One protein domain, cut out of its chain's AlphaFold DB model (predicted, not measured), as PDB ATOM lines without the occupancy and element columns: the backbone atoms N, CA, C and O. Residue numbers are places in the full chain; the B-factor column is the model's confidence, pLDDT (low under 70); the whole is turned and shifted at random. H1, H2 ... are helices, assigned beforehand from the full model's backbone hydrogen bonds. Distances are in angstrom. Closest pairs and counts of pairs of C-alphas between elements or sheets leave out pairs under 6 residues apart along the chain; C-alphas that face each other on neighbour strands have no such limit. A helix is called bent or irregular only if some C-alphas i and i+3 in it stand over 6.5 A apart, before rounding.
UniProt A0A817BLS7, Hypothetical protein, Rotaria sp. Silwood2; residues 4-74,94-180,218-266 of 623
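AT A GLANCE: This is residues 4 to 74, 94 to 180 and 218 to 266 of the 623 residues of the protein "Hypothetical protein" of Rotaria sp. Silwood2 (UniProt A0A817BLS7). Five long helices, H1, H2, H3, H5 and H6, make an elongated up-and-down bundle, each running against the one before it, with H2 in the middle. Residues 168 to 180 stick out at the end of H5; at the opposite end small H7 leads into H8, which folds back and packs on H6. The printed part has 207 residues with eight named helices, H1 to H8 in order, and no named strand: all helix. It is loose, radius of gyration of the C-alphas 21.4 A, spanning 78 by 43 by 25 A.

HOW THE PARTS SIT: H1, residues 4 to 27, and H2, residues 33 to 69, form a helical hairpin; their closest C-alphas, Tyr 12 and Trp 53, are 5.3 A apart. H3, residues 95 to 116, touches H2, closest C-alphas Ala 107 and Leu 48, 5.4 A, at 37 degrees, only just steep. H4, residues 119 to 122, only just touches H2, with 3 pairs of C-alphas within 8 A, the closest Tyr 122 and Gln 37, 5.6 A. H5, residues 133 to 177, touches H2, closest C-alphas Leu 150 and Thr 55, 4.9 A, the same way. H6, residues 218 to 243, touches H5 with residues 218 to 225 alone, closest C-alphas Leu 221 and Leu 154, 7.0 A. H7, residues 245 to 249, meets H6 only through their link; it is irregular, C-alphas 245 and 248 being 7.1 A apart. H8, residues 254 to 266, touches H6, closest C-alphas Tyr 262 and Ser 237, 5.4 A. Every O i to N i+4 pair is within hydrogen-bond range in H5 and H8, against 19 of 20 in H1, 32 of 33 in H2, 16 of 18 in H3, 20 of 22 in H6 and 0 of 1 in H7, which has 1 of 2 O i to N i+3 pairs; H4 is too short.

IN THESE COORDINATES: H1 begins at C-alpha 4 (-49.057, -45.828, -44.430); H8 ends at C-alpha 266 (-24.109, -43.762, -36.126). H2 is 54.3 A long and H5 65.0 A.

THE WHOLE: Residues 75 to 93 and 181 to 217 are not printed, with C-alpha gaps of 15.6 A and 29.4 A. No link printed whole is long. Mean pLDDT of the printed part is 83.5; 33 residues are under 70, among them 69 to 74 and 174 to 180.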
ATOM      1  N   CYS A   4     -50.068 -46.189 -43.425       81.19
ATOM      2  CA  CYS A   4     -49.057 -45.828 -44.430       81.19
ATOM      3  C   CYS A   4     -47.793 -45.218 -43.795       81.19
ATOM      4  O   CYS A   4     -46.688 -45.678 -44.066       81.19
ATOM      5  N   VAL A   5     -47.960 -44.246 -42.888       84.62
ATOM      6  CA  VAL A   5     -46.847 -43.596 -42.168       84.62
ATOM      7  C   VAL A   5     -46.058 -44.612 -41.334       84.62
ATOM      8  O   VAL A   5     -44.832 -44.574 -41.328       84.62
ATOM      9  N   PHE A   6     -46.744 -45.562 -40.690       86.69
ATOM     10  CA  PHE A   6     -46.113 -46.643 -39.930       86.69
ATOM     11  C   PHE A   6     -45.282 -47.592 -40.815       86.69
ATOM     12  O   PHE A   6     -44.144 -47.894 -40.466       86.69
ATOM     13  N   HIS A   7     -45.793 -48.001 -41.984       88.31
ATOM     14  CA  HIS A   7     -45.009 -48.796 -42.939       88.31
ATOM     15  C   HIS A   7     -43.795 -48.018 -43.469       88.31
ATOM     16  O   HIS A   7     -42.691 -48.551 -43.449       88.31
ATOM     17  N   CYS A   8     -43.964 -46.748 -43.864       90.88
ATOM     18  CA  CYS A   8     -42.851 -45.906 -44.329       90.88
ATOM     19  C   CYS A   8     -41.733 -45.799 -43.280       90.88
ATOM     20  O   CYS A   8     -40.559 -45.891 -43.622       90.88
ATOM     21  N   LEU A   9     -42.103 -45.650 -42.003       90.88
ATOM     22  CA  LEU A   9     -41.168 -45.574 -40.883       90.88
ATOM     23  C   LEU A   9     -40.405 -46.893 -40.661       90.88
ATOM     24  O   LEU A   9     -39.188 -46.869 -40.503       90.88
ATOM     25  N   ILE A  10     -41.093 -48.040 -40.711       92.12
ATOM     26  CA  ILE A  10     -40.451 -49.363 -40.606       92.12
ATOM     27  C   ILE A  10     -39.489 -49.599 -41.774       92.12
ATOM     28  O   ILE A  10     -38.361 -50.030 -41.551       92.12
ATOM     29  N   ASN A  11     -39.896 -49.294 -43.008       93.81
ATOM     30  CA  ASN A  11     -39.045 -49.501 -44.181       93.81
ATOM     31  C   ASN A  11     -37.829 -48.559 -44.177       93.81
ATOM     32  O   ASN A  11     -36.741 -48.975 -44.576       93.81
ATOM     33  N   TYR A  12     -37.990 -47.324 -43.686       94.38
ATOM     34  CA  TYR A  12     -36.885 -46.395 -43.444       94.38
ATOM     35  C   TYR A  12     -35.869 -46.990 -42.458       94.38
ATOM     36  O   TYR A  12     -34.691 -47.090 -42.800       94.38
ATOM     37  N   TRP A  13     -36.312 -47.462 -41.284       94.44
ATOM     38  CA  TRP A  13     -35.419 -48.098 -40.307       94.44
ATOM     39  C   TRP A  13     -34.783 -49.378 -40.836       94.44
ATOM     40  O   TRP A  13     -33.594 -49.575 -40.636       94.44
ATOM     41  N   PHE A  14     -35.531 -50.238 -41.529       95.25
ATOM     42  CA  PHE A  14     -34.995 -51.472 -42.106       95.25
ATOM     43  C   PHE A  14     -33.899 -51.176 -43.139       95.25
ATOM     44  O   PHE A  14     -32.817 -51.754 -43.081       95.25
ATOM     45  N   SER A  15     -34.141 -50.205 -44.025       95.56
ATOM     46  CA  SER A  15     -33.154 -49.759 -45.016       95.56
ATOM     47  C   SER A  15     -31.916 -49.147 -44.347       95.56
ATOM     48  O   SER A  15     -30.794 -49.422 -44.767       95.56
ATOM     49  N   LEU A  16     -32.100 -48.366 -43.275       94.56
ATOM     50  CA  LEU A  16     -31.012 -47.782 -42.488       94.56
ATOM     51  C   LEU A  16     -30.196 -48.864 -41.756       94.56
ATOM     52  O   LEU A  16     -28.975 -48.888 -41.868       94.56
ATOM     53  N   SER A  17     -30.852 -49.809 -41.081       94.88
ATOM     54  CA  SER A  17     -30.215 -50.920 -40.360       94.88
ATOM     55  C   SER A  17     -29.413 -51.867 -41.257       94.88
ATOM     56  O   SER A  17     -28.546 -52.569 -40.746       94.88
ATOM     57  N   ILE A  18     -29.664 -51.888 -42.571       95.50
ATOM     58  CA  ILE A  18     -28.808 -52.580 -43.549       95.50
ATOM     59  C   ILE A  18     -27.697 -51.645 -44.053       95.50
ATOM     60  O   ILE A  18     -26.542 -52.062 -44.135       95.50
ATOM     61  N   LEU A  19     -28.012 -50.377 -44.344       94.25
ATOM     62  CA  LEU A  19     -27.053 -49.381 -44.838       94.25
ATOM     63  C   LEU A  19     -25.852 -49.193 -43.895       94.25
ATOM     64  O   LEU A  19     -24.713 -49.180 -44.356       94.25
ATOM     65  N   LEU A  20     -26.092 -49.067 -42.586       93.25
ATOM     66  CA  LEU A  20     -25.044 -48.785 -41.598       93.25
ATOM     67  C   LEU A  20     -23.968 -49.892 -41.488       93.25
ATOM     68  O   LEU A  20     -22.786 -49.575 -41.644       93.25
ATOM     69  N   PRO A  21     -24.300 -51.185 -41.276       91.44
ATOM     70  CA  PRO A  21     -23.289 -52.242 -41.274       91.44
ATOM     71  C   PRO A  21     -22.682 -52.467 -42.663       91.44
ATOM     72  O   PRO A  21     -21.478 -52.696 -42.757       91.44
ATOM     73  N   LEU A  22     -23.464 -52.353 -43.748       91.81
ATOM     74  CA  LEU A  22     -22.937 -52.483 -45.110       91.81
ATOM     75  C   LEU A  22     -21.858 -51.430 -45.406       91.81
ATOM     76  O   LEU A  22     -20.861 -51.734 -46.059       91.81
ATOM     77  N   PHE A  23     -22.009 -50.218 -44.872       89.00
ATOM     78  CA  PHE A  23     -21.008 -49.164 -45.001       89.00
ATOM     79  C   PHE A  23     -19.704 -49.519 -44.274       89.00
ATOM     80  O   PHE A  23     -18.617 -49.409 -44.843       89.00
ATOM     81  N   ALA A  24     -19.805 -50.050 -43.051       88.06
ATOM     82  CA  ALA A  24     -18.650 -50.554 -42.308       88.06
ATOM     83  C   ALA A  24     -17.959 -51.744 -43.013       88.06
ATOM     84  O   ALA A  24     -16.736 -51.887 -42.921       88.06
ATOM     85  N   PHE A  25     -18.706 -52.573 -43.755       86.12
ATOM     86  CA  PHE A  25     -18.136 -53.607 -44.627       86.12
ATOM     87  C   PHE A  25     -17.459 -53.029 -45.881       86.12
ATOM     88  O   PHE A  25     -16.425 -53.556 -46.281       86.12
ATOM     89  N   GLY A  26     -17.968 -51.935 -46.460       83.12
ATOM     90  CA  GLY A  26     -17.362 -51.255 -47.616       83.12
ATOM     91  C   GLY A  26     -15.986 -50.634 -47.335       83.12
ATOM     92  O   GLY A  26     -15.133 -50.592 -48.223       83.12
ATOM     93  N   ILE A  27     -15.741 -50.201 -46.091       81.50
ATOM     94  CA  ILE A  27     -14.426 -49.715 -45.631       81.50
ATOM     95  C   ILE A  27     -13.415 -50.866 -45.490       81.50
ATOM     96  O   ILE A  27     -12.221 -50.673 -45.726       81.50
ATOM     97  N   ARG A  28     -13.854 -52.071 -45.096       77.56
ATOM     98  CA  ARG A  28     -12.947 -53.216 -44.936       77.56
ATOM     99  C   ARG A  28     -12.487 -53.734 -46.299       77.56
ATOM    100  O   ARG A  28     -13.290 -54.065 -47.166       77.56
ATOM    101  N   HIS A  29     -11.169 -53.847 -46.460       65.19
ATOM    102  CA  HIS A  29     -10.560 -54.393 -47.667       65.19
ATOM    103  C   HIS A  29     -10.939 -55.871 -47.843       65.19
ATOM    104  O   HIS A  29     -10.586 -56.707 -47.013       65.19
ATOM    105  N   ASN A  30     -11.635 -56.187 -48.936       68.31
ATOM    106  CA  ASN A  30     -12.003 -57.547 -49.316       68.31
ATOM    107  C   ASN A  30     -11.278 -57.923 -50.613       68.31
ATOM    108  O   ASN A  30     -11.401 -57.222 -51.613       68.31
ATOM    109  N   HIS A  31     -10.579 -59.060 -50.629       74.25
ATOM    110  CA  HIS A  31      -9.854 -59.531 -51.819       74.25
ATOM    111  C   HIS A  31     -10.769 -60.041 -52.955       74.25
ATOM    112  O   HIS A  31     -10.292 -60.317 -54.053       74.25
ATOM    113  N   CYS A  32     -12.079 -60.177 -52.720       84.00
ATOM    114  CA  CYS A  32     -13.044 -60.623 -53.725       84.00
ATOM    115  C   CYS A  32     -13.703 -59.426 -54.433       84.00
ATOM    116  O   CYS A  32     -14.598 -58.785 -53.878       84.00
ATOM    117  N   GLN A  33     -13.303 -59.164 -55.681       82.88
ATOM    118  CA  GLN A  33     -13.821 -58.054 -56.496       82.88
ATOM    119  C   GLN A  33     -15.346 -58.103 -56.683       82.88
ATOM    120  O   GLN A  33     -16.007 -57.078 -56.557       82.88
ATOM    121  N   PHE A  34     -15.923 -59.289 -56.899       84.75
ATOM    122  CA  PHE A  34     -17.373 -59.468 -57.060       84.75
ATOM    123  C   PHE A  34     -18.165 -59.022 -55.818       84.75
ATOM    124  O   PHE A  34     -19.150 -58.293 -55.922       84.75
ATOM    125  N   LEU A  35     -17.699 -59.401 -54.624       86.56
ATOM    126  CA  LEU A  35     -18.295 -58.976 -53.354       86.56
ATOM    127  C   LEU A  35     -18.106 -57.465 -53.125       86.56
ATOM    128  O   LEU A  35     -19.006 -56.794 -52.626       86.56
ATOM    129  N   CYS A  36     -16.967 -56.920 -53.556       85.75
ATOM    130  CA  CYS A  36     -16.649 -55.492 -53.519       85.75
ATOM    131  C   CYS A  36     -17.615 -54.666 -54.403       85.75
ATOM    132  O   CYS A  36     -18.208 -53.689 -53.933       85.75
ATOM    133  N   GLN A  37     -17.860 -55.118 -55.639       86.81
ATOM    134  CA  GLN A  37     -18.840 -54.548 -56.570       86.81
ATOM    135  C   GLN A  37     -20.265 -54.620 -55.997       86.81
ATOM    136  O   GLN A  37     -20.976 -53.613 -55.975       86.81
ATOM    137  N   PHE A  38     -20.672 -55.788 -55.487       88.94
ATOM    138  CA  PHE A  38     -22.000 -55.995 -54.904       88.94
ATOM    139  C   PHE A  38     -22.269 -55.075 -53.702       88.94
ATOM    140  O   PHE A  38     -23.361 -54.509 -53.599       88.94
ATOM    141  N   ILE A  39     -21.277 -54.875 -52.824       90.50
ATOM    142  CA  ILE A  39     -21.366 -53.924 -51.704       90.50
ATOM    143  C   ILE A  39     -21.544 -52.493 -52.222       90.50
ATOM    144  O   ILE A  39     -22.460 -51.810 -51.771       90.50
ATOM    145  N   SER A  40     -20.738 -52.050 -53.193       87.06
ATOM    146  CA  SER A  40     -20.816 -50.686 -53.745       87.06
ATOM    147  C   SER A  40     -22.183 -50.381 -54.387       87.06
ATOM    148  O   SER A  40     -22.812 -49.365 -54.077       87.06
ATOM    149  N   ILE A  41     -22.712 -51.305 -55.200       90.12
ATOM    150  CA  ILE A  41     -24.054 -51.192 -55.802       90.12
ATOM    151  C   ILE A  41     -25.141 -51.177 -54.716       90.12
ATOM    152  O   ILE A  41     -26.039 -50.333 -54.735       90.12
ATOM    153  N   SER A  42     -25.041 -52.068 -53.727       93.06
ATOM    154  CA  SER A  42     -26.000 -52.141 -52.619       93.06
ATOM    155  C   SER A  42     -25.982 -50.878 -51.747       93.06
ATOM    156  O   SER A  42     -27.041 -50.423 -51.317       93.06
ATOM    157  N   LEU A  43     -24.813 -50.259 -51.536       90.88
ATOM    158  CA  LEU A  43     -24.671 -48.975 -50.840       90.88
ATOM    159  C   LEU A  43     -25.336 -47.830 -51.609       90.88
ATOM    160  O   LEU A  43     -26.100 -47.070 -51.014       90.88
ATOM    161  N   HIS A  44     -25.108 -47.732 -52.923       90.94
ATOM    162  CA  HIS A  44     -25.767 -46.746 -53.791       90.94
ATOM    163  C   HIS A  44     -27.295 -46.854 -53.672       90.94
ATOM    164  O   HIS A  44     -27.981 -45.880 -53.348       90.94
ATOM    165  N   TYR A  45     -27.820 -48.066 -53.854       94.69
ATOM    166  CA  TYR A  45     -29.246 -48.355 -53.771       94.69
ATOM    167  C   TYR A  45     -29.843 -48.049 -52.386       94.69
ATOM    168  O   TYR A  45     -30.919 -47.450 -52.303       94.69
ATOM    169  N   LEU A  46     -29.161 -48.405 -51.291       95.12
ATOM    170  CA  LEU A  46     -29.656 -48.174 -49.928       95.12
ATOM    171  C   LEU A  46     -29.585 -46.701 -49.496       95.12
ATOM    172  O   LEU A  46     -30.503 -46.237 -48.817       95.12
ATOM    173  N   CYS A  47     -28.573 -45.941 -49.927       93.44
ATOM    174  CA  CYS A  47     -28.528 -44.482 -49.761       93.44
ATOM    175  C   CYS A  47     -29.738 -43.798 -50.422       93.44
ATOM    176  O   CYS A  47     -30.438 -43.018 -49.778       93.44
ATOM    177  N   LEU A  48     -30.050 -44.143 -51.676       93.88
ATOM    178  CA  LEU A  48     -31.230 -43.605 -52.365       93.88
ATOM    179  C   LEU A  48     -32.536 -44.067 -51.699       93.88
ATOM    180  O   LEU A  48     -33.424 -43.259 -51.439       93.88
ATOM    181  N   THR A  49     -32.639 -45.356 -51.363       96.19
ATOM    182  CA  THR A  49     -33.829 -45.954 -50.737       96.19
ATOM    183  C   THR A  49     -34.142 -45.327 -49.374       96.19
ATOM    184  O   THR A  49     -35.295 -44.987 -49.108       96.19
ATOM    185  N   THR A  50     -33.140 -45.119 -48.511       95.69
ATOM    186  CA  THR A  50     -33.333 -44.463 -47.201       95.69
ATOM    187  C   THR A  50     -33.809 -43.017 -47.346       95.69
ATOM    188  O   THR A  50     -34.772 -42.627 -46.681       95.69
ATOM    189  N   MET A  51     -33.208 -42.239 -48.252       94.12
ATOM    190  CA  MET A  51     -33.612 -40.850 -48.504       94.12
ATOM    191  C   MET A  51     -35.015 -40.748 -49.111       94.12
ATOM    192  O   MET A  51     -35.798 -39.879 -48.720       94.12
ATOM    193  N   LEU A  52     -35.375 -41.657 -50.020       94.62
ATOM    194  CA  LEU A  52     -36.711 -41.714 -50.616       94.62
ATOM    195  C   LEU A  52     -37.781 -42.149 -49.603       94.62
ATOM    196  O   LEU A  52     -38.851 -41.540 -49.581       94.62
ATOM    197  N   TRP A  53     -37.504 -43.102 -48.702       95.62
ATOM    198  CA  TRP A  53     -38.423 -43.422 -47.597       95.62
ATOM    199  C   TRP A  53     -38.621 -42.237 -46.641       95.62
ATOM    200  O   TRP A  53     -39.756 -41.968 -46.248       95.62
ATOM    201  N   LEU A  54     -37.564 -41.485 -46.310       93.94
ATOM    202  CA  LEU A  54     -37.652 -40.290 -45.454       93.94
ATOM    203  C   LEU A  54     -38.436 -39.146 -46.133       93.94
ATOM    204  O   LEU A  54     -39.256 -38.466 -45.504       93.94
ATOM    205  N   THR A  55     -38.253 -38.986 -47.447       93.69
ATOM    206  CA  THR A  55     -39.017 -38.052 -48.292       93.69
ATOM    207  C   THR A  55     -40.495 -38.441 -48.343       93.69
ATOM    208  O   THR A  55     -41.365 -37.603 -48.097       93.69
ATOM    209  N   LEU A  56     -40.800 -39.721 -48.573       92.69
ATOM    210  CA  LEU A  56     -42.170 -40.228 -48.625       92.69
ATOM    211  C   LEU A  56     -42.877 -40.169 -47.261       92.69
ATOM    212  O   LEU A  56     -44.069 -39.856 -47.204       92.69
ATOM    213  N   LEU A  57     -42.162 -40.433 -46.164       92.06
ATOM    214  CA  LEU A  57     -42.663 -40.269 -44.798       92.06
ATOM    215  C   LEU A  57     -43.122 -38.819 -44.573       92.06
ATOM    216  O   LEU A  57     -44.243 -38.584 -44.116       92.06
ATOM    217  N   THR A  58     -42.298 -37.854 -44.986       91.38
ATOM    218  CA  THR A  58     -42.598 -36.418 -44.891       91.38
ATOM    219  C   THR A  58     -43.774 -36.016 -45.779       91.38
ATOM    220  O   THR A  58     -44.704 -35.370 -45.301       91.38
ATOM    221  N   TYR A  59     -43.800 -36.454 -47.042       90.81
ATOM    222  CA  TYR A  59     -44.928 -36.239 -47.956       90.81
ATOM    223  C   TYR A  59     -46.243 -36.824 -47.409       90.81
ATOM    224  O   TYR A  59     -47.301 -36.202 -47.514       90.81
ATOM    225  N   SER A  60     -46.186 -37.999 -46.775       89.00
ATOM    226  CA  SER A  60     -47.351 -38.665 -46.179       89.00
ATOM    227  C   SER A  60     -47.907 -37.910 -44.968       89.00
ATOM    228  O   SER A  60     -49.121 -37.914 -44.750       89.00
ATOM    229  N   ILE A  61     -47.042 -37.241 -44.198       87.62
ATOM    230  CA  ILE A  61     -47.441 -36.321 -43.124       87.62
ATOM    231  C   ILE A  61     -48.030 -35.042 -43.735       87.62
ATOM    232  O   ILE A  61     -49.178 -34.715 -43.439       87.62
ATOM    233  N   TRP A  62     -47.304 -34.382 -44.647       87.88
ATOM    234  CA  TRP A  62     -47.741 -33.170 -45.353       87.88
ATOM    235  C   TRP A  62     -49.155 -33.313 -45.930       87.88
ATOM    236  O   TRP A  62     -50.064 -32.568 -45.564       87.88
ATOM    237  N   ARG A  63     -49.368 -34.339 -46.764       85.25
ATOM    238  CA  ARG A  63     -50.647 -34.604 -47.433       85.25
ATOM    239  C   ARG A  63     -51.783 -34.872 -46.440       85.25
ATOM    240  O   ARG A  63     -52.918 -34.488 -46.714       85.25
ATOM    241  N   LYS A  64     -51.502 -35.491 -45.284       82.75
ATOM    242  CA  LYS A  64     -52.512 -35.692 -44.230       82.75
ATOM    243  C   LYS A  64     -52.897 -34.378 -43.545       82.75
ATOM    244  O   LYS A  64     -54.065 -34.219 -43.210       82.75
ATOM    245  N   LEU A  65     -51.965 -33.440 -43.362       80.94
ATOM    246  CA  LEU A  65     -52.303 -32.108 -42.855       80.94
ATOM    247  C   LEU A  65     -53.086 -31.291 -43.892       80.94
ATOM    248  O   LEU A  65     -54.048 -30.622 -43.522       80.94
ATOM    249  N   SER A  66     -52.737 -31.379 -45.177       79.44
ATOM    250  CA  SER A  66     -53.462 -30.657 -46.231       79.44
ATOM    251  C   SER A  66     -54.900 -31.125 -46.430       79.44
ATOM    252  O   SER A  66     -55.775 -30.279 -46.578       79.44
ATOM    253  N   ALA A  67     -55.180 -32.427 -46.315       76.56
ATOM    254  CA  ALA A  67     -56.558 -32.933 -46.330       76.56
ATOM    255  C   ALA A  67     -57.426 -32.369 -45.183       76.56
ATOM    256  O   ALA A  67     -58.613 -32.122 -45.372       76.56
ATOM    257  N   ILE A  68     -56.833 -32.115 -44.007       71.69
ATOM    258  CA  ILE A  68     -57.542 -31.519 -42.859       71.69
ATOM    259  C   ILE A  68     -57.884 -30.042 -43.123       71.69
ATOM    260  O   ILE A  68     -58.933 -29.579 -42.691       71.69
ATOM    261  N   SER A  69     -57.047 -29.300 -43.860       63.56
ATOM    262  CA  SER A  69     -57.316 -27.888 -44.183       63.56
ATOM    263  C   SER A  69     -58.380 -27.686 -45.263       63.56
ATOM    264  O   SER A  69     -58.963 -26.605 -45.315       63.56
ATOM    265  N   THR A  70     -58.609 -28.659 -46.149       61.78
ATOM    266  CA  THR A  70     -59.553 -28.507 -47.272       61.78
ATOM    267  C   THR A  70     -60.964 -29.011 -46.970       61.78
ATOM    268  O   THR A  70     -61.822 -28.909 -47.842       61.78
ATOM    269  N   ASN A  71     -61.212 -29.565 -45.773       53.31
ATOM    270  CA  ASN A  71     -62.440 -30.301 -45.427       53.31
ATOM    271  C   ASN A  71     -62.816 -31.389 -46.458       53.31
ATOM    272  O   ASN A  71     -63.978 -31.765 -46.580       53.31
ATOM    273  N   GLN A  72     -61.839 -31.915 -47.203       48.47
ATOM    274  CA  GLN A  72     -62.059 -33.051 -48.091       48.47
ATOM    275  C   GLN A  72     -61.964 -34.341 -47.282       48.47
ATOM    276  O   GLN A  72     -60.932 -34.619 -46.663       48.47
ATOM    277  N   ASP A  73     -63.037 -35.132 -47.308       38.66
ATOM    278  CA  ASP A  73     -63.143 -36.372 -46.548       38.66
ATOM    279  C   ASP A  73     -61.907 -37.260 -46.704       38.66
ATOM    280  O   ASP A  73     -61.420 -37.528 -47.807       38.66
ATOM    281  N   CYS A  74     -61.412 -37.776 -45.577       42.09
ATOM    282  CA  CYS A  74     -60.146 -38.510 -45.488       42.09
ATOM    283  C   CYS A  74     -60.147 -39.897 -46.171       42.09
ATOM    284  O   CYS A  74     -59.279 -40.729 -45.891       42.09
ATOM    285  N   LYS A  94     -55.836 -50.010 -53.309       50.88
ATOM    286  CA  LYS A  94     -54.511 -50.650 -53.537       50.88
ATOM    287  C   LYS A  94     -53.269 -49.815 -53.153       50.88
ATOM    288  O   LYS A  94     -52.147 -50.221 -53.443       50.88
ATOM    289  N   SER A  95     -53.422 -48.660 -52.503       66.75
ATOM    290  CA  SER A  95     -52.374 -47.618 -52.457       66.75
ATOM    291  C   SER A  95     -51.047 -47.977 -51.768       66.75
ATOM    292  O   SER A  95     -50.025 -47.389 -52.109       66.75
ATOM    293  N   VAL A  96     -51.006 -48.936 -50.833       76.38
ATOM    294  CA  VAL A  96     -49.767 -49.251 -50.085       76.38
ATOM    295  C   VAL A  96     -48.662 -49.799 -50.995       76.38
ATOM    296  O   VAL A  96     -47.522 -49.354 -50.896       76.38
ATOM    297  N   ILE A  97     -48.977 -50.719 -51.914       84.62
ATOM    298  CA  ILE A  97     -47.952 -51.371 -52.752       84.62
ATOM    299  C   ILE A  97     -47.337 -50.413 -53.785       84.62
ATOM    300  O   ILE A  97     -46.176 -50.561 -54.157       84.62
ATOM    301  N   GLN A  98     -48.081 -49.371 -54.176       86.56
ATOM    302  CA  GLN A  98     -47.595 -48.320 -55.073       86.56
ATOM    303  C   GLN A  98     -46.439 -47.531 -54.448       86.56
ATOM    304  O   GLN A  98     -45.511 -47.154 -55.152       86.56
ATOM    305  N   PHE A  99     -46.457 -47.327 -53.127       87.50
ATOM    306  CA  PHE A  99     -45.376 -46.647 -52.414       87.50
ATOM    307  C   PHE A  99     -44.093 -47.482 -52.338       87.50
ATOM    308  O   PHE A  99     -43.009 -46.933 -52.524       87.50
ATOM    309  N   TYR A 100     -44.206 -48.799 -52.138       91.38
ATOM    310  CA  TYR A 100     -43.057 -49.708 -52.223       91.38
ATOM    311  C   TYR A 100     -42.447 -49.703 -53.629       91.38
ATOM    312  O   TYR A 100     -41.235 -49.548 -53.760       91.38
ATOM    313  N   PHE A 101     -43.278 -49.812 -54.674       91.44
ATOM    314  CA  PHE A 101     -42.804 -49.761 -56.059       91.44
ATOM    315  C   PHE A 101     -42.192 -48.399 -56.414       91.44
ATOM    316  O   PHE A 101     -41.161 -48.355 -57.071       91.44
ATOM    317  N   LEU A 102     -42.766 -47.289 -55.939       92.31
ATOM    318  CA  LEU A 102     -42.225 -45.950 -56.174       92.31
ATOM    319  C   LEU A 102     -40.864 -45.756 -55.494       92.31
ATOM    320  O   LEU A 102     -39.939 -45.292 -56.148       92.31
ATOM    321  N   VAL A 103     -40.711 -46.118 -54.216       93.44
ATOM    322  CA  VAL A 103     -39.444 -45.904 -53.492       93.44
ATOM    323  C   VAL A 103     -38.352 -46.857 -53.975       93.44
ATOM    324  O   VAL A 103     -37.283 -46.405 -54.379       93.44
ATOM    325  N   HIS A 104     -38.615 -48.166 -53.974       94.81
ATOM    326  CA  HIS A 104     -37.610 -49.153 -54.373       94.81
ATOM    327  C   HIS A 104     -37.375 -49.152 -55.885       94.81
ATOM    328  O   HIS A 104     -36.232 -49.245 -56.317       94.81
ATOM    329  N   GLY A 105     -38.422 -48.984 -56.700       94.69
ATOM    330  CA  GLY A 105     -38.298 -48.909 -58.155       94.69
ATOM    331  C   GLY A 105     -37.534 -47.671 -58.620       94.69
ATOM    332  O   GLY A 105     -36.650 -47.805 -59.457       94.69
ATOM    333  N   LEU A 106     -37.782 -46.487 -58.044       94.06
ATOM    334  CA  LEU A 106     -37.017 -45.283 -58.394       94.06
ATOM    335  C   LEU A 106     -35.546 -45.397 -57.963       94.06
ATOM    336  O   LEU A 106     -34.658 -45.060 -58.744       94.06
ATOM    337  N   ALA A 107     -35.278 -45.924 -56.761       94.56
ATOM    338  CA  ALA A 107     -33.914 -46.188 -56.305       94.56
ATOM    339  C   ALA A 107     -33.190 -47.218 -57.193       94.56
ATOM    340  O   ALA A 107     -32.023 -47.012 -57.521       94.56
ATOM    341  N   LEU A 108     -33.873 -48.289 -57.622       94.38
ATOM    342  CA  LEU A 108     -33.333 -49.267 -58.573       94.38
ATOM    343  C   LEU A 108     -33.072 -48.638 -59.944       94.38
ATOM    344  O   LEU A 108     -31.982 -48.814 -60.465       94.38
ATOM    345  N   ILE A 109     -34.013 -47.881 -60.518       94.50
ATOM    346  CA  ILE A 109     -33.850 -47.255 -61.842       94.50
ATOM    347  C   ILE A 109     -32.635 -46.320 -61.854       94.50
ATOM    348  O   ILE A 109     -31.777 -46.455 -62.725       94.50
ATOM    349  N   ILE A 110     -32.517 -45.427 -60.864       92.38
ATOM    350  CA  ILE A 110     -31.370 -44.514 -60.747       92.38
ATOM    351  C   ILE A 110     -30.070 -45.316 -60.573       92.38
ATOM    352  O   ILE A 110     -29.107 -45.095 -61.305       92.38
ATOM    353  N   CYS A 111     -30.046 -46.294 -59.662       92.12
ATOM    354  CA  CYS A 111     -28.861 -47.118 -59.427       92.12
ATOM    355  C   CYS A 111     -28.451 -47.921 -60.676       92.12
ATOM    356  O   CYS A 111     -27.274 -47.941 -61.024       92.12
ATOM    357  N   CYS A 112     -29.392 -48.550 -61.382       92.25
ATOM    358  CA  CYS A 112     -29.131 -49.348 -62.579       92.25
ATOM    359  C   CYS A 112     -28.644 -48.499 -63.757       92.25
ATOM    360  O   CYS A 112     -27.725 -48.928 -64.448       92.25
ATOM    361  N   ILE A 113     -29.182 -47.289 -63.960       91.94
ATOM    362  CA  ILE A 113     -28.655 -46.336 -64.953       91.94
ATOM    363  C   ILE A 113     -27.201 -45.977 -64.609       91.94
ATOM    364  O   ILE A 113     -26.322 -46.050 -65.468       91.94
ATOM    365  N   ASN A 114     -26.929 -45.679 -63.337       88.12
ATOM    366  CA  ASN A 114     -25.593 -45.316 -62.867       88.12
ATOM    367  C   ASN A 114     -24.598 -46.495 -62.907       88.12
ATOM    368  O   ASN A 114     -23.400 -46.272 -63.043       88.12
ATOM    369  N   VAL A 115     -25.061 -47.745 -62.803       87.88
ATOM    370  CA  VAL A 115     -24.242 -48.951 -63.031       87.88
ATOM    371  C   VAL A 115     -24.007 -49.184 -64.524       87.88
ATOM    372  O   VAL A 115     -22.885 -49.483 -64.914       87.88
ATOM    373  N   ALA A 116     -25.026 -49.019 -65.372       90.06
ATOM    374  CA  ALA A 116     -24.931 -49.278 -66.809       90.06
ATOM    375  C   ALA A 116     -24.014 -48.285 -67.543       90.06
ATOM    376  O   ALA A 116     -23.244 -48.692 -68.406       90.06
ATOM    377  N   ILE A 117     -24.061 -47.000 -67.177       87.94
ATOM    378  CA  ILE A 117     -23.193 -45.957 -67.754       87.94
ATOM    379  C   ILE A 117     -21.727 -46.132 -67.321       87.94
ATOM    380  O   ILE A 117     -20.820 -45.697 -68.026       87.94
ATOM    381  N   LEU A 118     -21.490 -46.728 -66.148       82.12
ATOM    382  CA  LEU A 118     -20.265 -46.485 -65.379       82.12
ATOM    383  C   LEU A 118     -19.661 -47.759 -64.757       82.12
ATOM    384  O   LEU A 118     -18.884 -47.693 -63.806       82.12
ATOM    385  N   HIS A 119     -20.014 -48.923 -65.310       78.38
ATOM    386  CA  HIS A 119     -19.716 -50.261 -64.785       78.38
ATOM    387  C   HIS A 119     -18.239 -50.479 -64.412       78.38
ATOM    388  O   HIS A 119     -17.943 -51.017 -63.346       78.38
ATOM    389  N   GLU A 120     -17.311 -50.024 -65.257       73.75
ATOM    390  CA  GLU A 120     -15.864 -50.193 -65.056       73.75
ATOM    391  C   GLU A 120     -15.359 -49.528 -63.765       73.75
ATOM    392  O   GLU A 120     -14.456 -50.043 -63.106       73.75
ATOM    393  N   GLN A 121     -15.991 -48.431 -63.334       68.19
ATOM    394  CA  GLN A 121     -15.593 -47.694 -62.132       68.19
ATOM    395  C   GLN A 121     -15.968 -48.407 -60.822       68.19
ATOM    396  O   GLN A 121     -15.416 -48.082 -59.771       68.19
ATOM    397  N   TYR A 122     -16.853 -49.411 -60.870       66.31
ATOM    398  CA  TYR A 122     -17.178 -50.267 -59.721       66.31
ATOM    399  C   TYR A 122     -16.149 -51.399 -59.496       66.31
ATOM    400  O   TYR A 122     -16.279 -52.140 -58.524       66.31
ATOM    401  N   MET A 123     -15.144 -51.553 -60.375       58.03
ATOM    402  CA  MET A 123     -14.194 -52.682 -60.375       58.03
ATOM    403  C   MET A 123     -12.759 -52.326 -59.933       58.03
ATOM    404  O   MET A 123     -11.879 -53.190 -59.936       58.03
ATOM    405  N   ILE A 124     -12.482 -51.066 -59.577       55.66
ATOM    406  CA  ILE A 124     -11.109 -50.574 -59.370       55.66
ATOM    407  C   ILE A 124     -10.667 -50.754 -57.906       55.66
ATOM    408  O   ILE A 124     -11.302 -50.282 -56.966       55.66
ATOM    409  N   ASN A 125      -9.560 -51.475 -57.711       55.06
ATOM    410  CA  ASN A 125      -9.202 -52.074 -56.424       55.06
ATOM    411  C   ASN A 125      -8.546 -51.104 -55.422       55.06
ATOM    412  O   ASN A 125      -7.414 -50.673 -55.647       55.06
ATOM    413  N   LYS A 126      -9.176 -50.921 -54.251       62.56
ATOM    414  CA  LYS A 126      -8.516 -50.891 -52.915       62.56
ATOM    415  C   LYS A 126      -9.509 -50.765 -51.755       62.56
ATOM    416  O   LYS A 126      -9.250 -51.317 -50.688       62.56
ATOM    417  N   ILE A 127     -10.631 -50.084 -51.968       67.75
ATOM    418  CA  ILE A 127     -11.734 -49.898 -51.011       67.75
ATOM    419  C   ILE A 127     -13.031 -50.280 -51.741       67.75
ATOM    420  O   ILE A 127     -13.129 -50.042 -52.942       67.75
ATOM    421  N   CYS A 128     -14.019 -50.874 -51.064       73.06
ATOM    422  CA  CYS A 128     -15.245 -51.364 -51.715       73.06
ATOM    423  C   CYS A 128     -16.320 -50.278 -51.832       73.06
ATOM    424  O   CYS A 128     -17.429 -50.394 -51.310       73.06
ATOM    425  N   PHE A 129     -15.945 -49.202 -52.520       69.94
ATOM    426  CA  PHE A 129     -16.763 -48.029 -52.795       69.94
ATOM    427  C   PHE A 129     -16.326 -47.387 -54.121       69.94
ATOM    428  O   PHE A 129     -15.355 -47.816 -54.740       69.94
ATOM    429  N   PHE A 130     -17.036 -46.349 -54.555       66.69
ATOM    430  CA  PHE A 130     -16.690 -45.560 -55.733       66.69
ATOM    431  C   PHE A 130     -15.263 -45.007 -55.660       66.69
ATOM    432  O   PHE A 130     -14.969 -44.146 -54.833       66.69
ATOM    433  N   ASN A 131     -14.393 -45.488 -56.550       66.12
ATOM    434  CA  ASN A 131     -13.005 -45.032 -56.659       66.12
ATOM    435  C   ASN A 131     -12.846 -43.818 -57.599       66.12
ATOM    436  O   ASN A 131     -11.770 -43.232 -57.659       66.12
ATOM    437  N   ASP A 132     -13.891 -43.445 -58.345       73.56
ATOM    438  CA  ASP A 132     -13.857 -42.338 -59.304       73.56
ATOM    439  C   ASP A 132     -14.767 -41.159 -58.920       73.56
ATOM    440  O   ASP A 132     -15.852 -41.315 -58.347       73.56
ATOM    441  N   PHE A 133     -14.319 -39.962 -59.298       78.81
ATOM    442  CA  PHE A 133     -14.975 -38.695 -59.018       78.81
ATOM    443  C   PHE A 133     -16.347 -38.548 -59.693       78.81
ATOM    444  O   PHE A 133     -17.275 -38.051 -59.053       78.81
ATOM    445  N   TYR A 134     -16.521 -38.989 -60.944       81.81
ATOM    446  CA  TYR A 134     -17.797 -38.867 -61.658       81.81
ATOM    447  C   TYR A 134     -18.871 -39.762 -61.034       81.81
ATOM    448  O   TYR A 134     -19.998 -39.312 -60.818       81.81
ATOM    449  N   SER A 135     -18.504 -40.988 -60.652       80.19
ATOM    450  CA  SER A 135     -19.367 -41.884 -59.873       80.19
ATOM    451  C   SER A 135     -19.852 -41.244 -58.563       80.19
ATOM    452  O   SER A 135     -21.055 -41.214 -58.286       80.19
ATOM    453  N   ILE A 136     -18.927 -40.688 -57.767       83.31
ATOM    454  CA  ILE A 136     -19.252 -39.999 -56.506       83.31
ATOM    455  C   ILE A 136     -20.142 -38.774 -56.767       83.31
ATOM    456  O   ILE A 136     -21.118 -38.554 -56.048       83.31
ATOM    457  N   LEU A 137     -19.846 -37.990 -57.806       87.00
ATOM    458  CA  LEU A 137     -20.600 -36.791 -58.167       87.00
ATOM    459  C   LEU A 137     -22.062 -37.111 -58.515       87.00
ATOM    460  O   LEU A 137     -22.963 -36.412 -58.052       87.00
ATOM    461  N   ILE A 138     -22.320 -38.184 -59.268       87.50
ATOM    462  CA  ILE A 138     -23.681 -38.621 -59.623       87.50
ATOM    463  C   ILE A 138     -24.475 -39.047 -58.374       87.50
ATOM    464  O   ILE A 138     -25.646 -38.676 -58.227       87.50
ATOM    465  N   LEU A 139     -23.840 -39.764 -57.437       86.12
ATOM    466  CA  LEU A 139     -24.440 -40.087 -56.138       86.12
ATOM    467  C   LEU A 139     -24.764 -38.810 -55.342       86.12
ATOM    468  O   LEU A 139     -25.884 -38.669 -54.852       86.12
ATOM    469  N   ILE A 140     -23.828 -37.858 -55.251       90.25
ATOM    470  CA  ILE A 140     -24.030 -36.578 -54.549       90.25
ATOM    471  C   ILE A 140     -25.192 -35.787 -55.162       90.25
ATOM    472  O   ILE A 140     -26.049 -35.317 -54.419       90.25
ATOM    473  N   ILE A 141     -25.272 -35.677 -56.493       91.94
ATOM    474  CA  ILE A 141     -26.371 -34.987 -57.190       91.94
ATOM    475  C   ILE A 141     -27.717 -35.651 -56.862       91.94
ATOM    476  O   ILE A 141     -28.673 -34.963 -56.498       91.94
ATOM    477  N   SER A 142     -27.781 -36.983 -56.917       91.12
ATOM    478  CA  SER A 142     -28.999 -37.750 -56.616       91.12
ATOM    479  C   SER A 142     -29.461 -37.550 -55.165       91.12
ATOM    480  O   SER A 142     -30.641 -37.301 -54.903       91.12
ATOM    481  N   MET A 143     -28.520 -37.578 -54.216       91.12
ATOM    482  CA  MET A 143     -28.773 -37.311 -52.795       91.12
ATOM    483  C   MET A 143     -29.196 -35.852 -52.556       91.12
ATOM    484  O   MET A 143     -30.130 -35.605 -51.798       91.12
ATOM    485  N   PHE A 144     -28.569 -34.885 -53.229       92.69
ATOM    486  CA  PHE A 144     -28.870 -33.455 -53.111       92.69
ATOM    487  C   PHE A 144     -30.276 -33.110 -53.623       92.69
ATOM    488  O   PHE A 144     -31.004 -32.374 -52.958       92.69
ATOM    489  N   ILE A 145     -30.711 -33.714 -54.735       93.62
ATOM    490  CA  ILE A 145     -32.094 -33.604 -55.229       93.62
ATOM    491  C   ILE A 145     -33.080 -34.151 -54.184       93.62
ATOM    492  O   ILE A 145     -34.071 -33.488 -53.869       93.62
ATOM    493  N   CYS A 146     -32.788 -35.307 -53.576       92.00
ATOM    494  CA  CYS A 146     -33.618 -35.860 -52.501       92.00
ATOM    495  C   CYS A 146     -33.663 -34.939 -51.266       92.00
ATOM    496  O   CYS A 146     -34.735 -34.736 -50.698       92.00
ATOM    497  N   ILE A 147     -32.534 -34.328 -50.877       93.25
ATOM    498  CA  ILE A 147     -32.468 -33.343 -49.783       93.25
ATOM    499  C   ILE A 147     -33.334 -32.117 -50.096       93.25
ATOM    500  O   ILE A 147     -34.095 -31.690 -49.230       93.25
ATOM    501  N   ILE A 148     -33.280 -31.570 -51.315       94.75
ATOM    502  CA  ILE A 148     -34.110 -30.423 -51.721       94.75
ATOM    503  C   ILE A 148     -35.602 -30.769 -51.659       94.75
ATOM    504  O   ILE A 148     -36.375 -30.006 -51.081       94.75
ATOM    505  N   LEU A 149     -36.014 -31.921 -52.198       92.56
ATOM    506  CA  LEU A 149     -37.412 -32.367 -52.162       92.56
ATOM    507  C   LEU A 149     -37.903 -32.575 -50.721       92.56
ATOM    508  O   LEU A 149     -38.984 -32.112 -50.354       92.56
ATOM    509  N   LEU A 150     -37.088 -33.209 -49.877       92.88
ATOM    510  CA  LEU A 150     -37.379 -33.404 -48.461       92.88
ATOM    511  C   LEU A 150     -37.488 -32.065 -47.712       92.88
ATOM    512  O   LEU A 150     -38.480 -31.840 -47.021       92.88
ATOM    513  N   LEU A 151     -36.538 -31.142 -47.893       93.00
ATOM    514  CA  LEU A 151     -36.593 -29.793 -47.315       93.00
ATOM    515  C   LEU A 151     -37.823 -29.012 -47.799       93.00
ATOM    516  O   LEU A 151     -38.469 -28.342 -46.993       93.00
ATOM    517  N   PHE A 152     -38.201 -29.136 -49.073       93.25
ATOM    518  CA  PHE A 152     -39.421 -28.538 -49.615       93.25
ATOM    519  C   PHE A 152     -40.684 -29.083 -48.931       93.25
ATOM    520  O   PHE A 152     -41.542 -28.293 -48.533       93.25
ATOM    521  N   PHE A 153     -40.798 -30.399 -48.713       90.75
ATOM    522  CA  PHE A 153     -41.929 -30.971 -47.970       90.75
ATOM    523  C   PHE A 153     -41.898 -30.620 -46.473       90.75
ATOM    524  O   PHE A 153     -42.954 -30.351 -45.895       90.75
ATOM    525  N   LEU A 154     -40.720 -30.537 -45.842       90.56
ATOM    526  CA  LEU A 154     -40.565 -30.088 -44.450       90.56
ATOM    527  C   LEU A 154     -41.017 -28.626 -44.277       90.56
ATOM    528  O   LEU A 154     -41.803 -28.320 -43.377       90.56
ATOM    529  N   LEU A 155     -40.576 -27.727 -45.162       91.06
ATOM    530  CA  LEU A 155     -40.965 -26.313 -45.174       91.06
ATOM    531  C   LEU A 155     -42.451 -26.137 -45.495       91.06
ATOM    532  O   LEU A 155     -43.142 -25.405 -44.784       91.06
ATOM    533  N   SER A 156     -42.959 -26.849 -46.504       88.31
ATOM    534  CA  SER A 156     -44.383 -26.871 -46.855       88.31
ATOM    535  C   SER A 156     -45.243 -27.319 -45.671       88.31
ATOM    536  O   SER A 156     -46.225 -26.657 -45.346       88.31
ATOM    537  N   THR A 157     -44.839 -28.374 -44.953       86.75
ATOM    538  CA  THR A 157     -45.539 -28.845 -43.741       86.75
ATOM    539  C   THR A 157     -45.472 -27.816 -42.615       86.75
ATOM    540  O   THR A 157     -46.500 -27.489 -42.025       86.75
ATOM    541  N   ARG A 158     -44.297 -27.231 -42.340       88.94
ATOM    542  CA  ARG A 158     -44.133 -26.206 -41.293       88.94
ATOM    543  C   ARG A 158     -44.974 -24.956 -41.567       88.94
ATOM    544  O   ARG A 158     -45.571 -24.407 -40.644       88.94
ATOM    545  N   ASN A 159     -45.031 -24.503 -42.817       87.25
ATOM    546  CA  ASN A 159     -45.829 -23.342 -43.214       87.25
ATOM    547  C   ASN A 159     -47.334 -23.648 -43.180       87.25
ATOM    548  O   ASN A 159     -48.112 -22.808 -42.734       87.25
ATOM    549  N   HIS A 160     -47.734 -24.866 -43.544       84.12
ATOM    550  CA  HIS A 160     -49.111 -25.332 -43.410       84.12
ATOM    551  C   HIS A 160     -49.565 -25.415 -41.940       84.12
ATOM    552  O   HIS A 160     -50.665 -24.980 -41.606       84.12
ATOM    553  N   ILE A 161     -48.705 -25.898 -41.035       83.94
ATOM    554  CA  ILE A 161     -48.963 -25.898 -39.586       83.94
ATOM    555  C   ILE A 161     -49.113 -24.466 -39.056       83.94
ATOM    556  O   ILE A 161     -50.081 -24.176 -38.360       83.94
ATOM    557  N   LYS A 162     -48.199 -23.549 -39.415       85.00
ATOM    558  CA  LYS A 162     -48.307 -22.125 -39.038       85.00
ATOM    559  C   LYS A 162     -49.634 -21.511 -39.489       85.00
ATOM    560  O   LYS A 162     -50.235 -20.759 -38.729       85.00
ATOM    561  N   ARG A 163     -50.084 -21.829 -40.710       84.12
ATOM    562  CA  ARG A 163     -51.368 -21.359 -41.242       84.12
ATOM    563  C   ARG A 163     -52.536 -21.848 -40.383       84.12
ATOM    564  O   ARG A 163     -53.291 -21.012 -39.901       84.12
ATOM    565  N   LEU A 164     -52.617 -23.155 -40.123       79.31
ATOM    566  CA  LEU A 164     -53.671 -23.744 -39.285       79.31
ATOM    567  C   LEU A 164     -53.713 -23.119 -37.880       79.31
ATOM    568  O   LEU A 164     -54.786 -22.769 -37.402       79.31
ATOM    569  N   ILE A 165     -52.552 -22.913 -37.246       80.31
ATOM    570  CA  ILE A 165     -52.446 -22.269 -35.924       80.31
ATOM    571  C   ILE A 165     -52.970 -20.824 -35.955       80.31
ATOM    572  O   ILE A 165     -53.650 -20.395 -35.025       80.31
ATOM    573  N   ASN A 166     -52.667 -20.065 -37.011       83.06
ATOM    574  CA  ASN A 166     -53.154 -18.691 -37.157       83.06
ATOM    575  C   ASN A 166     -54.669 -18.642 -37.421       83.06
ATOM    576  O   ASN A 166     -55.346 -17.768 -36.888       83.06
ATOM    577  N   GLU A 167     -55.202 -19.586 -38.202       79.56
ATOM    578  CA  GLU A 167     -56.643 -19.722 -38.454       79.56
ATOM    579  C   GLU A 167     -57.404 -20.123 -37.175       79.56
ATOM    580  O   GLU A 167     -58.450 -19.544 -36.894       79.56
ATOM    581  N   THR A 168     -56.855 -21.023 -36.342       73.75
ATOM    582  CA  THR A 168     -57.436 -21.361 -35.023       73.75
ATOM    583  C   THR A 168     -57.471 -20.145 -34.092       73.75
ATOM    584  O   THR A 168     -58.542 -19.784 -33.617       73.75
ATOM    585  N   LYS A 169     -56.355 -19.416 -33.934       77.38
ATOM    586  CA  LYS A 169     -56.306 -18.206 -33.084       77.38
ATOM    587  C   LYS A 169     -57.309 -17.123 -33.489       77.38
ATOM    588  O   LYS A 169     -57.788 -16.381 -32.639       77.38
ATOM    589  N   HIS A 170     -57.616 -17.001 -34.780       72.31
ATOM    590  CA  HIS A 170     -58.621 -16.048 -35.254       72.31
ATOM    591  C   HIS A 170     -60.053 -16.480 -34.883       72.31
ATOM    592  O   HIS A 170     -60.914 -15.623 -34.692       72.31
ATOM    593  N   LEU A 171     -60.320 -17.785 -34.770       70.50
ATOM    594  CA  LEU A 171     -61.596 -18.314 -34.282       70.50
ATOM    595  C   LEU A 171     -61.721 -18.144 -32.763       70.50
ATOM    596  O   LEU A 171     -62.758 -17.674 -32.303       70.50
ATOM    597  N   ASP A 172     -60.656 -18.437 -32.009       68.75
ATOM    598  CA  ASP A 172     -60.612 -18.267 -30.550       68.75
ATOM    599  C   ASP A 172     -60.881 -16.798 -30.164       68.75
ATOM    600  O   ASP A 172     -61.821 -16.505 -29.426       68.75
ATOM    601  N   ASN A 173     -60.146 -15.857 -30.778       71.06
ATOM    602  CA  ASN A 173     -60.340 -14.416 -30.582       71.06
ATOM    603  C   ASN A 173     -61.767 -13.947 -30.934       71.06
ATOM    604  O   ASN A 173     -62.276 -13.017 -30.313       71.06
ATOM    605  N   LEU A 174     -62.420 -14.560 -31.931       66.38
ATOM    606  CA  LEU A 174     -63.820 -14.265 -32.249       66.38
ATOM    607  C   LEU A 174     -64.762 -14.797 -31.164       66.38
ATOM    608  O   LEU A 174     -65.696 -14.099 -30.787       66.38
ATOM    609  N   SER A 175     -64.521 -16.007 -30.652       65.38
ATOM    610  CA  SER A 175     -65.347 -16.622 -29.607       65.38
ATOM    611  C   SER A 175     -65.327 -15.820 -28.302       65.38
ATOM    612  O   SER A 175     -66.375 -15.669 -27.670       65.38
ATOM    613  N   ASP A 176     -64.169 -15.259 -27.937       61.84
ATOM    614  CA  ASP A 176     -64.031 -14.354 -26.789       61.84
ATOM    615  C   ASP A 176     -64.763 -13.019 -27.022       61.84
ATOM    616  O   ASP A 176     -65.473 -12.546 -26.134       61.84
ATOM    617  N   VAL A 177     -64.680 -12.439 -28.229       64.12
ATOM    618  CA  VAL A 177     -65.430 -11.219 -28.600       64.12
ATOM    619  C   VAL A 177     -66.948 -11.452 -28.622       64.12
ATOM    620  O   VAL A 177     -67.706 -10.555 -28.260       64.12
ATOM    621  N   PHE A 178     -67.406 -12.655 -28.981       62.75
ATOM    622  CA  PHE A 178     -68.814 -13.059 -28.867       62.75
ATOM    623  C   PHE A 178     -69.212 -13.544 -27.458       62.75
ATOM    624  O   PHE A 178     -70.370 -13.900 -27.242       62.75
ATOM    625  N   GLY A 179     -68.293 -13.540 -26.485       49.12
ATOM    626  CA  GLY A 179     -68.580 -13.777 -25.066       49.12
ATOM    627  C   GLY A 179     -69.012 -15.202 -24.695       49.12
ATOM    628  O   GLY A 179     -69.525 -15.412 -23.593       49.12
ATOM    629  N   ILE A 180     -68.827 -16.194 -25.576       55.94
ATOM    630  CA  ILE A 180     -69.320 -17.568 -25.367       55.94
ATOM    631  C   ILE A 180     -68.358 -18.344 -24.451       55.94
ATOM    632  O   ILE A 180     -67.617 -19.228 -24.882       55.94
ATOM    633  N   ILE A 218     -46.024 -31.630 -35.199       81.50
ATOM    634  CA  ILE A 218     -44.855 -30.748 -35.028       81.50
ATOM    635  C   ILE A 218     -43.660 -31.547 -34.503       81.50
ATOM    636  O   ILE A 218     -42.561 -31.443 -35.049       81.50
ATOM    637  N   ASN A 219     -43.878 -32.382 -33.486       85.06
ATOM    638  CA  ASN A 219     -42.812 -33.179 -32.881       85.06
ATOM    639  C   ASN A 219     -42.300 -34.267 -33.839       85.06
ATOM    640  O   ASN A 219     -41.094 -34.505 -33.913       85.06
ATOM    641  N   GLN A 220     -43.185 -34.869 -34.642       86.94
ATOM    642  CA  GLN A 220     -42.791 -35.774 -35.729       86.94
ATOM    643  C   GLN A 220     -41.970 -35.051 -36.810       86.94
ATOM    644  O   GLN A 220     -40.940 -35.570 -37.239       86.94
ATOM    645  N   LEU A 221     -42.365 -33.836 -37.207       87.62
ATOM    646  CA  LEU A 221     -41.644 -33.027 -38.195       87.62
ATOM    647  C   LEU A 221     -40.242 -32.622 -37.709       87.62
ATOM    648  O   LEU A 221     -39.272 -32.729 -38.457       87.62
ATOM    649  N   LEU A 222     -40.132 -32.192 -36.448       89.81
ATOM    650  CA  LEU A 222     -38.862 -31.843 -35.810       89.81
ATOM    651  C   LEU A 222     -37.929 -33.059 -35.715       89.81
ATOM    652  O   LEU A 222     -36.732 -32.937 -35.965       89.81
ATOM    653  N   SER A 223     -38.479 -34.238 -35.416       91.44
ATOM    654  CA  SER A 223     -37.706 -35.478 -35.357       91.44
ATOM    655  C   SER A 223     -37.172 -35.914 -36.720       91.44
ATOM    656  O   SER A 223     -36.008 -36.295 -36.823       91.44
ATOM    657  N   ILE A 224     -37.981 -35.808 -37.778       92.38
ATOM    658  CA  ILE A 224     -37.548 -36.096 -39.154       92.38
ATOM    659  C   ILE A 224     -36.456 -35.110 -39.596       92.38
ATOM    660  O   ILE A 224     -35.473 -35.523 -40.208       92.38
ATOM    661  N   LEU A 225     -36.577 -33.826 -39.241       93.25
ATOM    662  CA  LEU A 225     -35.533 -32.829 -39.496       93.25
ATOM    663  C   LEU A 225     -34.222 -33.168 -38.762       93.25
ATOM    664  O   LEU A 225     -33.152 -33.065 -39.353       93.25
ATOM    665  N   PHE A 226     -34.286 -33.611 -37.503       93.50
ATOM    666  CA  PHE A 226     -33.096 -34.012 -36.745       93.50
ATOM    667  C   PHE A 226     -32.443 -35.285 -37.314       93.50
ATOM    668  O   PHE A 226     -31.225 -35.333 -37.476       93.50
ATOM    669  N   GLN A 227     -33.248 -36.279 -37.709       94.06
ATOM    670  CA  GLN A 227     -32.780 -37.480 -38.415       94.06
ATOM    671  C   GLN A 227     -32.108 -37.130 -39.749       94.06
ATOM    672  O   GLN A 227     -31.043 -37.667 -40.042       94.06
ATOM    673  N   LEU A 228     -32.670 -36.195 -40.525       94.56
ATOM    674  CA  LEU A 228     -32.052 -35.688 -41.753       94.56
ATOM    675  C   LEU A 228     -30.695 -35.025 -41.477       94.56
ATOM    676  O   LEU A 228     -29.732 -35.307 -42.181       94.56
ATOM    677  N   ILE A 229     -30.601 -34.170 -40.456       94.69
ATOM    678  CA  ILE A 229     -29.349 -33.489 -40.091       94.69
ATOM    679  C   ILE A 229     -28.267 -34.511 -39.713       94.69
ATOM    680  O   ILE A 229     -27.151 -34.436 -40.224       94.69
ATOM    681  N   LEU A 230     -28.597 -35.510 -38.887       95.06
ATOM    682  CA  LEU A 230     -27.665 -36.587 -38.538       95.06
ATOM    683  C   LEU A 230     -27.290 -37.463 -39.740       95.06
ATOM    684  O   LEU A 230     -26.126 -37.824 -39.880       95.06
ATOM    685  N   LEU A 231     -28.237 -37.772 -40.630       94.25
ATOM    686  CA  LEU A 231     -27.980 -38.542 -41.849       94.25
ATOM    687  C   LEU A 231     -27.083 -37.772 -42.836       94.25
ATOM    688  O   LEU A 231     -26.226 -38.374 -43.478       94.25
ATOM    689  N   ILE A 232     -27.207 -36.441 -42.896       93.50
ATOM    690  CA  ILE A 232     -26.295 -35.561 -43.638       93.50
ATOM    691  C   ILE A 232     -24.896 -35.571 -43.008       93.50
ATOM    692  O   ILE A 232     -23.925 -35.754 -43.735       93.50
ATOM    693  N   PHE A 233     -24.755 -35.448 -41.681       93.81
ATOM    694  CA  PHE A 233     -23.442 -35.552 -41.020       93.81
ATOM    695  C   PHE A 233     -22.792 -36.931 -41.191       93.81
ATOM    696  O   PHE A 233     -21.579 -37.024 -41.396       93.81
ATOM    697  N   LEU A 234     -23.591 -37.997 -41.174       93.38
ATOM    698  CA  LEU A 234     -23.153 -39.362 -41.441       93.38
ATOM    699  C   LEU A 234     -22.677 -39.519 -42.894       93.38
ATOM    700  O   LEU A 234     -21.598 -40.067 -43.116       93.38
ATOM    701  N   PHE A 235     -23.412 -38.985 -43.876       90.62
ATOM    702  CA  PHE A 235     -23.003 -38.993 -45.285       90.62
ATOM    703  C   PHE A 235     -21.781 -38.100 -45.554       90.62
ATOM    704  O   PHE A 235     -20.904 -38.489 -46.316       90.62
ATOM    705  N   LEU A 236     -21.657 -36.946 -44.892       90.31
ATOM    706  CA  LEU A 236     -20.463 -36.095 -44.959       90.31
ATOM    707  C   LEU A 236     -19.232 -36.821 -44.401       90.31
ATOM    708  O   LEU A 236     -18.212 -36.884 -45.079       90.31
ATOM    709  N   SER A 237     -19.355 -37.433 -43.218       90.00
ATOM    710  CA  SER A 237     -18.282 -38.228 -42.597       90.00
ATOM    711  C   SER A 237     -17.903 -39.443 -43.449       90.00
ATOM    712  O   SER A 237     -16.735 -39.808 -43.527       90.00
ATOM    713  N   SER A 238     -18.890 -40.043 -44.122       86.88
ATOM    714  CA  SER A 238     -18.684 -41.103 -45.112       86.88
ATOM    715  C   SER A 238     -17.872 -40.591 -46.302       86.88
ATOM    716  O   SER A 238     -16.856 -41.170 -46.667       86.88
ATOM    717  N   LEU A 239     -18.293 -39.469 -46.888       86.44
ATOM    718  CA  LEU A 239     -17.686 -38.879 -48.075       86.44
ATOM    719  C   LEU A 239     -16.239 -38.425 -47.827       86.44
ATOM    720  O   LEU A 239     -15.392 -38.601 -48.703       86.44
ATOM    721  N   THR A 240     -15.919 -37.909 -46.636       85.44
ATOM    722  CA  THR A 240     -14.544 -37.526 -46.279       85.44
ATOM    723  C   THR A 240     -13.589 -38.716 -46.153       85.44
ATOM    724  O   THR A 240     -12.401 -38.541 -46.406       85.44
ATOM    725  N   ILE A 241     -14.076 -39.929 -45.848       83.50
ATOM    726  CA  ILE A 241     -13.243 -41.151 -45.860       83.50
ATOM    727  C   ILE A 241     -12.756 -41.467 -47.283       83.50
ATOM    728  O   ILE A 241     -11.620 -41.910 -47.445       83.50
ATOM    729  N   TYR A 242     -13.585 -41.222 -48.305       77.69
ATOM    730  CA  TYR A 242     -13.273 -41.557 -49.701       77.69
ATOM    731  C   TYR A 242     -12.571 -40.433 -50.464       77.69
ATOM    732  O   TYR A 242     -11.628 -40.701 -51.200       77.69
ATOM    733  N   LEU A 243     -12.995 -39.176 -50.282       78.31
ATOM    734  CA  LEU A 243     -12.348 -38.027 -50.932       78.31
ATOM    735  C   LEU A 243     -10.978 -37.682 -50.325       78.31
ATOM    736  O   LEU A 243     -10.239 -36.912 -50.931       78.31
ATOM    737  N   HIS A 244     -10.660 -38.217 -49.138       75.62
ATOM    738  CA  HIS A 244      -9.385 -38.042 -48.425       75.62
ATOM    739  C   HIS A 244      -8.867 -36.577 -48.417       75.62
ATOM    740  O   HIS A 244      -7.700 -36.314 -48.730       75.62
ATOM    741  N   PRO A 245      -9.731 -35.582 -48.113       67.69
ATOM    742  CA  PRO A 245      -9.467 -34.182 -48.436       67.69
ATOM    743  C   PRO A 245      -8.362 -33.542 -47.584       67.69
ATOM    744  O   PRO A 245      -7.934 -32.434 -47.907       67.69
ATOM    745  N   LEU A 246      -7.882 -34.194 -46.514       58.78
ATOM    746  CA  LEU A 246      -6.768 -33.688 -45.704       58.78
ATOM    747  C   LEU A 246      -5.405 -34.272 -46.117       58.78
ATOM    748  O   LEU A 246      -4.408 -34.005 -45.441       58.78
ATOM    749  N   GLN A 247      -5.305 -34.922 -47.290       60.47
ATOM    750  CA  GLN A 247      -4.018 -35.231 -47.939       60.47
ATOM    751  C   GLN A 247      -3.091 -34.008 -48.024       60.47
ATOM    752  O   GLN A 247      -1.886 -34.135 -47.796       60.47
ATOM    753  N   PHE A 248      -3.649 -32.811 -48.248       64.56
ATOM    754  CA  PHE A 248      -2.918 -31.537 -48.221       64.56
ATOM    755  C   PHE A 248      -2.194 -31.259 -46.889       64.56
ATOM    756  O   PHE A 248      -1.162 -30.593 -46.884       64.56
ATOM    757  N   PHE A 249      -2.699 -31.787 -45.769       70.75
ATOM    758  CA  PHE A 249      -2.159 -31.592 -44.419       70.75
ATOM    759  C   PHE A 249      -1.293 -32.763 -43.917       70.75
ATOM    760  O   PHE A 249      -0.747 -32.679 -42.819       70.75
ATOM    761  N   LYS A 250      -1.147 -33.852 -44.694       67.38
ATOM    762  CA  LYS A 250      -0.328 -35.043 -44.362       67.38
ATOM    763  C   LYS A 250      -0.592 -35.651 -42.967       67.38
ATOM    764  O   LYS A 250       0.308 -36.224 -42.349       67.38
ATOM    765  N   LEU A 251      -1.821 -35.558 -42.455       74.25
ATOM    766  CA  LEU A 251      -2.167 -36.052 -41.119       74.25
ATOM    767  C   LEU A 251      -2.187 -37.590 -41.078       74.25
ATOM    768  O   LEU A 251      -3.133 -38.230 -41.530       74.25
ATOM    769  N   ARG A 252      -1.168 -38.188 -40.445       73.31
ATOM    770  CA  ARG A 252      -0.952 -39.650 -40.324       73.31
ATOM    771  C   ARG A 252      -2.137 -40.453 -39.747       73.31
ATOM    772  O   ARG A 252      -2.153 -41.674 -39.865       73.31
ATOM    773  N   PHE A 253      -3.120 -39.789 -39.137       78.38
ATOM    774  CA  PHE A 253      -4.271 -40.402 -38.463       78.38
ATOM    775  C   PHE A 253      -5.636 -40.096 -39.118       78.38
ATOM    776  O   PHE A 253      -6.668 -40.431 -38.539       78.38
ATOM    777  N   GLU A 254      -5.670 -39.498 -40.317       78.00
ATOM    778  CA  GLU A 254      -6.900 -39.036 -40.998       78.00
ATOM    779  C   GLU A 254      -8.018 -40.098 -41.063       78.00
ATOM    780  O   GLU A 254      -9.136 -39.850 -40.605       78.00
ATOM    781  N   HIS A 255      -7.714 -41.316 -41.530       78.19
ATOM    782  CA  HIS A 255      -8.697 -42.407 -41.608       78.19
ATOM    783  C   HIS A 255      -9.279 -42.809 -40.242       78.19
ATOM    784  O   HIS A 255     -10.461 -43.144 -40.154       78.19
ATOM    785  N   PHE A 256      -8.480 -42.762 -39.168       84.94
ATOM    786  CA  PHE A 256      -8.966 -43.074 -37.823       84.94
ATOM    787  C   PHE A 256      -9.939 -42.002 -37.333       84.94
ATOM    788  O   PHE A 256     -10.989 -42.351 -36.798       84.94
ATOM    789  N   ILE A 257      -9.627 -40.721 -37.547       88.31
ATOM    790  CA  ILE A 257     -10.481 -39.599 -37.130       88.31
ATOM    791  C   ILE A 257     -11.847 -39.693 -37.820       88.31
ATOM    792  O   ILE A 257     -12.878 -39.684 -37.145       88.31
ATOM    793  N   TYR A 258     -11.876 -39.867 -39.145       86.31
ATOM    794  CA  TYR A 258     -13.141 -39.973 -39.876       86.31
ATOM    795  C   TYR A 258     -13.928 -41.254 -39.559       86.31
ATOM    796  O   TYR A 258     -15.153 -41.195 -39.455       86.31
ATOM    797  N   GLY A 259     -13.255 -42.385 -39.320       88.31
ATOM    798  CA  GLY A 259     -13.910 -43.613 -38.856       88.31
ATOM    799  C   GLY A 259     -14.593 -43.452 -37.490       88.31
ATOM    800  O   GLY A 259     -15.728 -43.900 -37.312       88.31
ATOM    801  N   HIS A 260     -13.953 -42.753 -36.545       91.12
ATOM    802  CA  HIS A 260     -14.550 -42.449 -35.239       91.12
ATOM    803  C   HIS A 260     -15.702 -41.440 -35.347       91.12
ATOM    804  O   HIS A 260     -16.725 -41.634 -34.695       91.12
ATOM    805  N   LEU A 261     -15.586 -40.409 -36.195       92.12
ATOM    806  CA  LEU A 261     -16.683 -39.465 -36.457       92.12
ATOM    807  C   LEU A 261     -17.905 -40.171 -37.058       92.12
ATOM    808  O   LEU A 261     -19.018 -39.983 -36.569       92.12
ATOM    809  N   TYR A 262     -17.706 -41.042 -38.053       92.25
ATOM    810  CA  TYR A 262     -18.776 -41.870 -38.609       92.25
ATOM    811  C   TYR A 262     -19.442 -42.736 -37.524       92.25
ATOM    812  O   TYR A 262     -20.663 -42.700 -37.370       92.25
ATOM    813  N   GLY A 263     -18.646 -43.459 -36.725       93.56
ATOM    814  CA  GLY A 263     -19.148 -44.286 -35.622       93.56
ATOM    815  C   GLY A 263     -19.922 -43.487 -34.566       93.56
ATOM    816  O   GLY A 263     -20.974 -43.928 -34.106       93.56
ATOM    817  N   PHE A 264     -19.463 -42.278 -34.237       95.19
ATOM    818  CA  PHE A 264     -20.159 -41.362 -33.336       95.19
ATOM    819  C   PHE A 264     -21.520 -40.927 -33.898       95.19
ATOM    820  O   PHE A 264     -22.530 -41.061 -33.207       95.19
ATOM    821  N   PHE A 265     -21.594 -40.483 -35.159       95.50
ATOM    822  CA  PHE A 265     -22.875 -40.108 -35.771       95.50
ATOM    823  C   PHE A 265     -23.833 -41.301 -35.915       95.50
ATOM    824  O   PHE A 265     -25.035 -41.129 -35.713       95.50
ATOM    825  N   VAL A 266     -23.324 -42.513 -36.169       94.94
ATOM    826  CA  VAL A 266     -24.109 -43.762 -36.126       94.94
ATOM    827  C   VAL A 266     -24.711 -44.009 -34.743       94.94
ATOM    828  O   VAL A 266     -25.911 -44.279 -34.642       94.94
TER     829      VAL A 266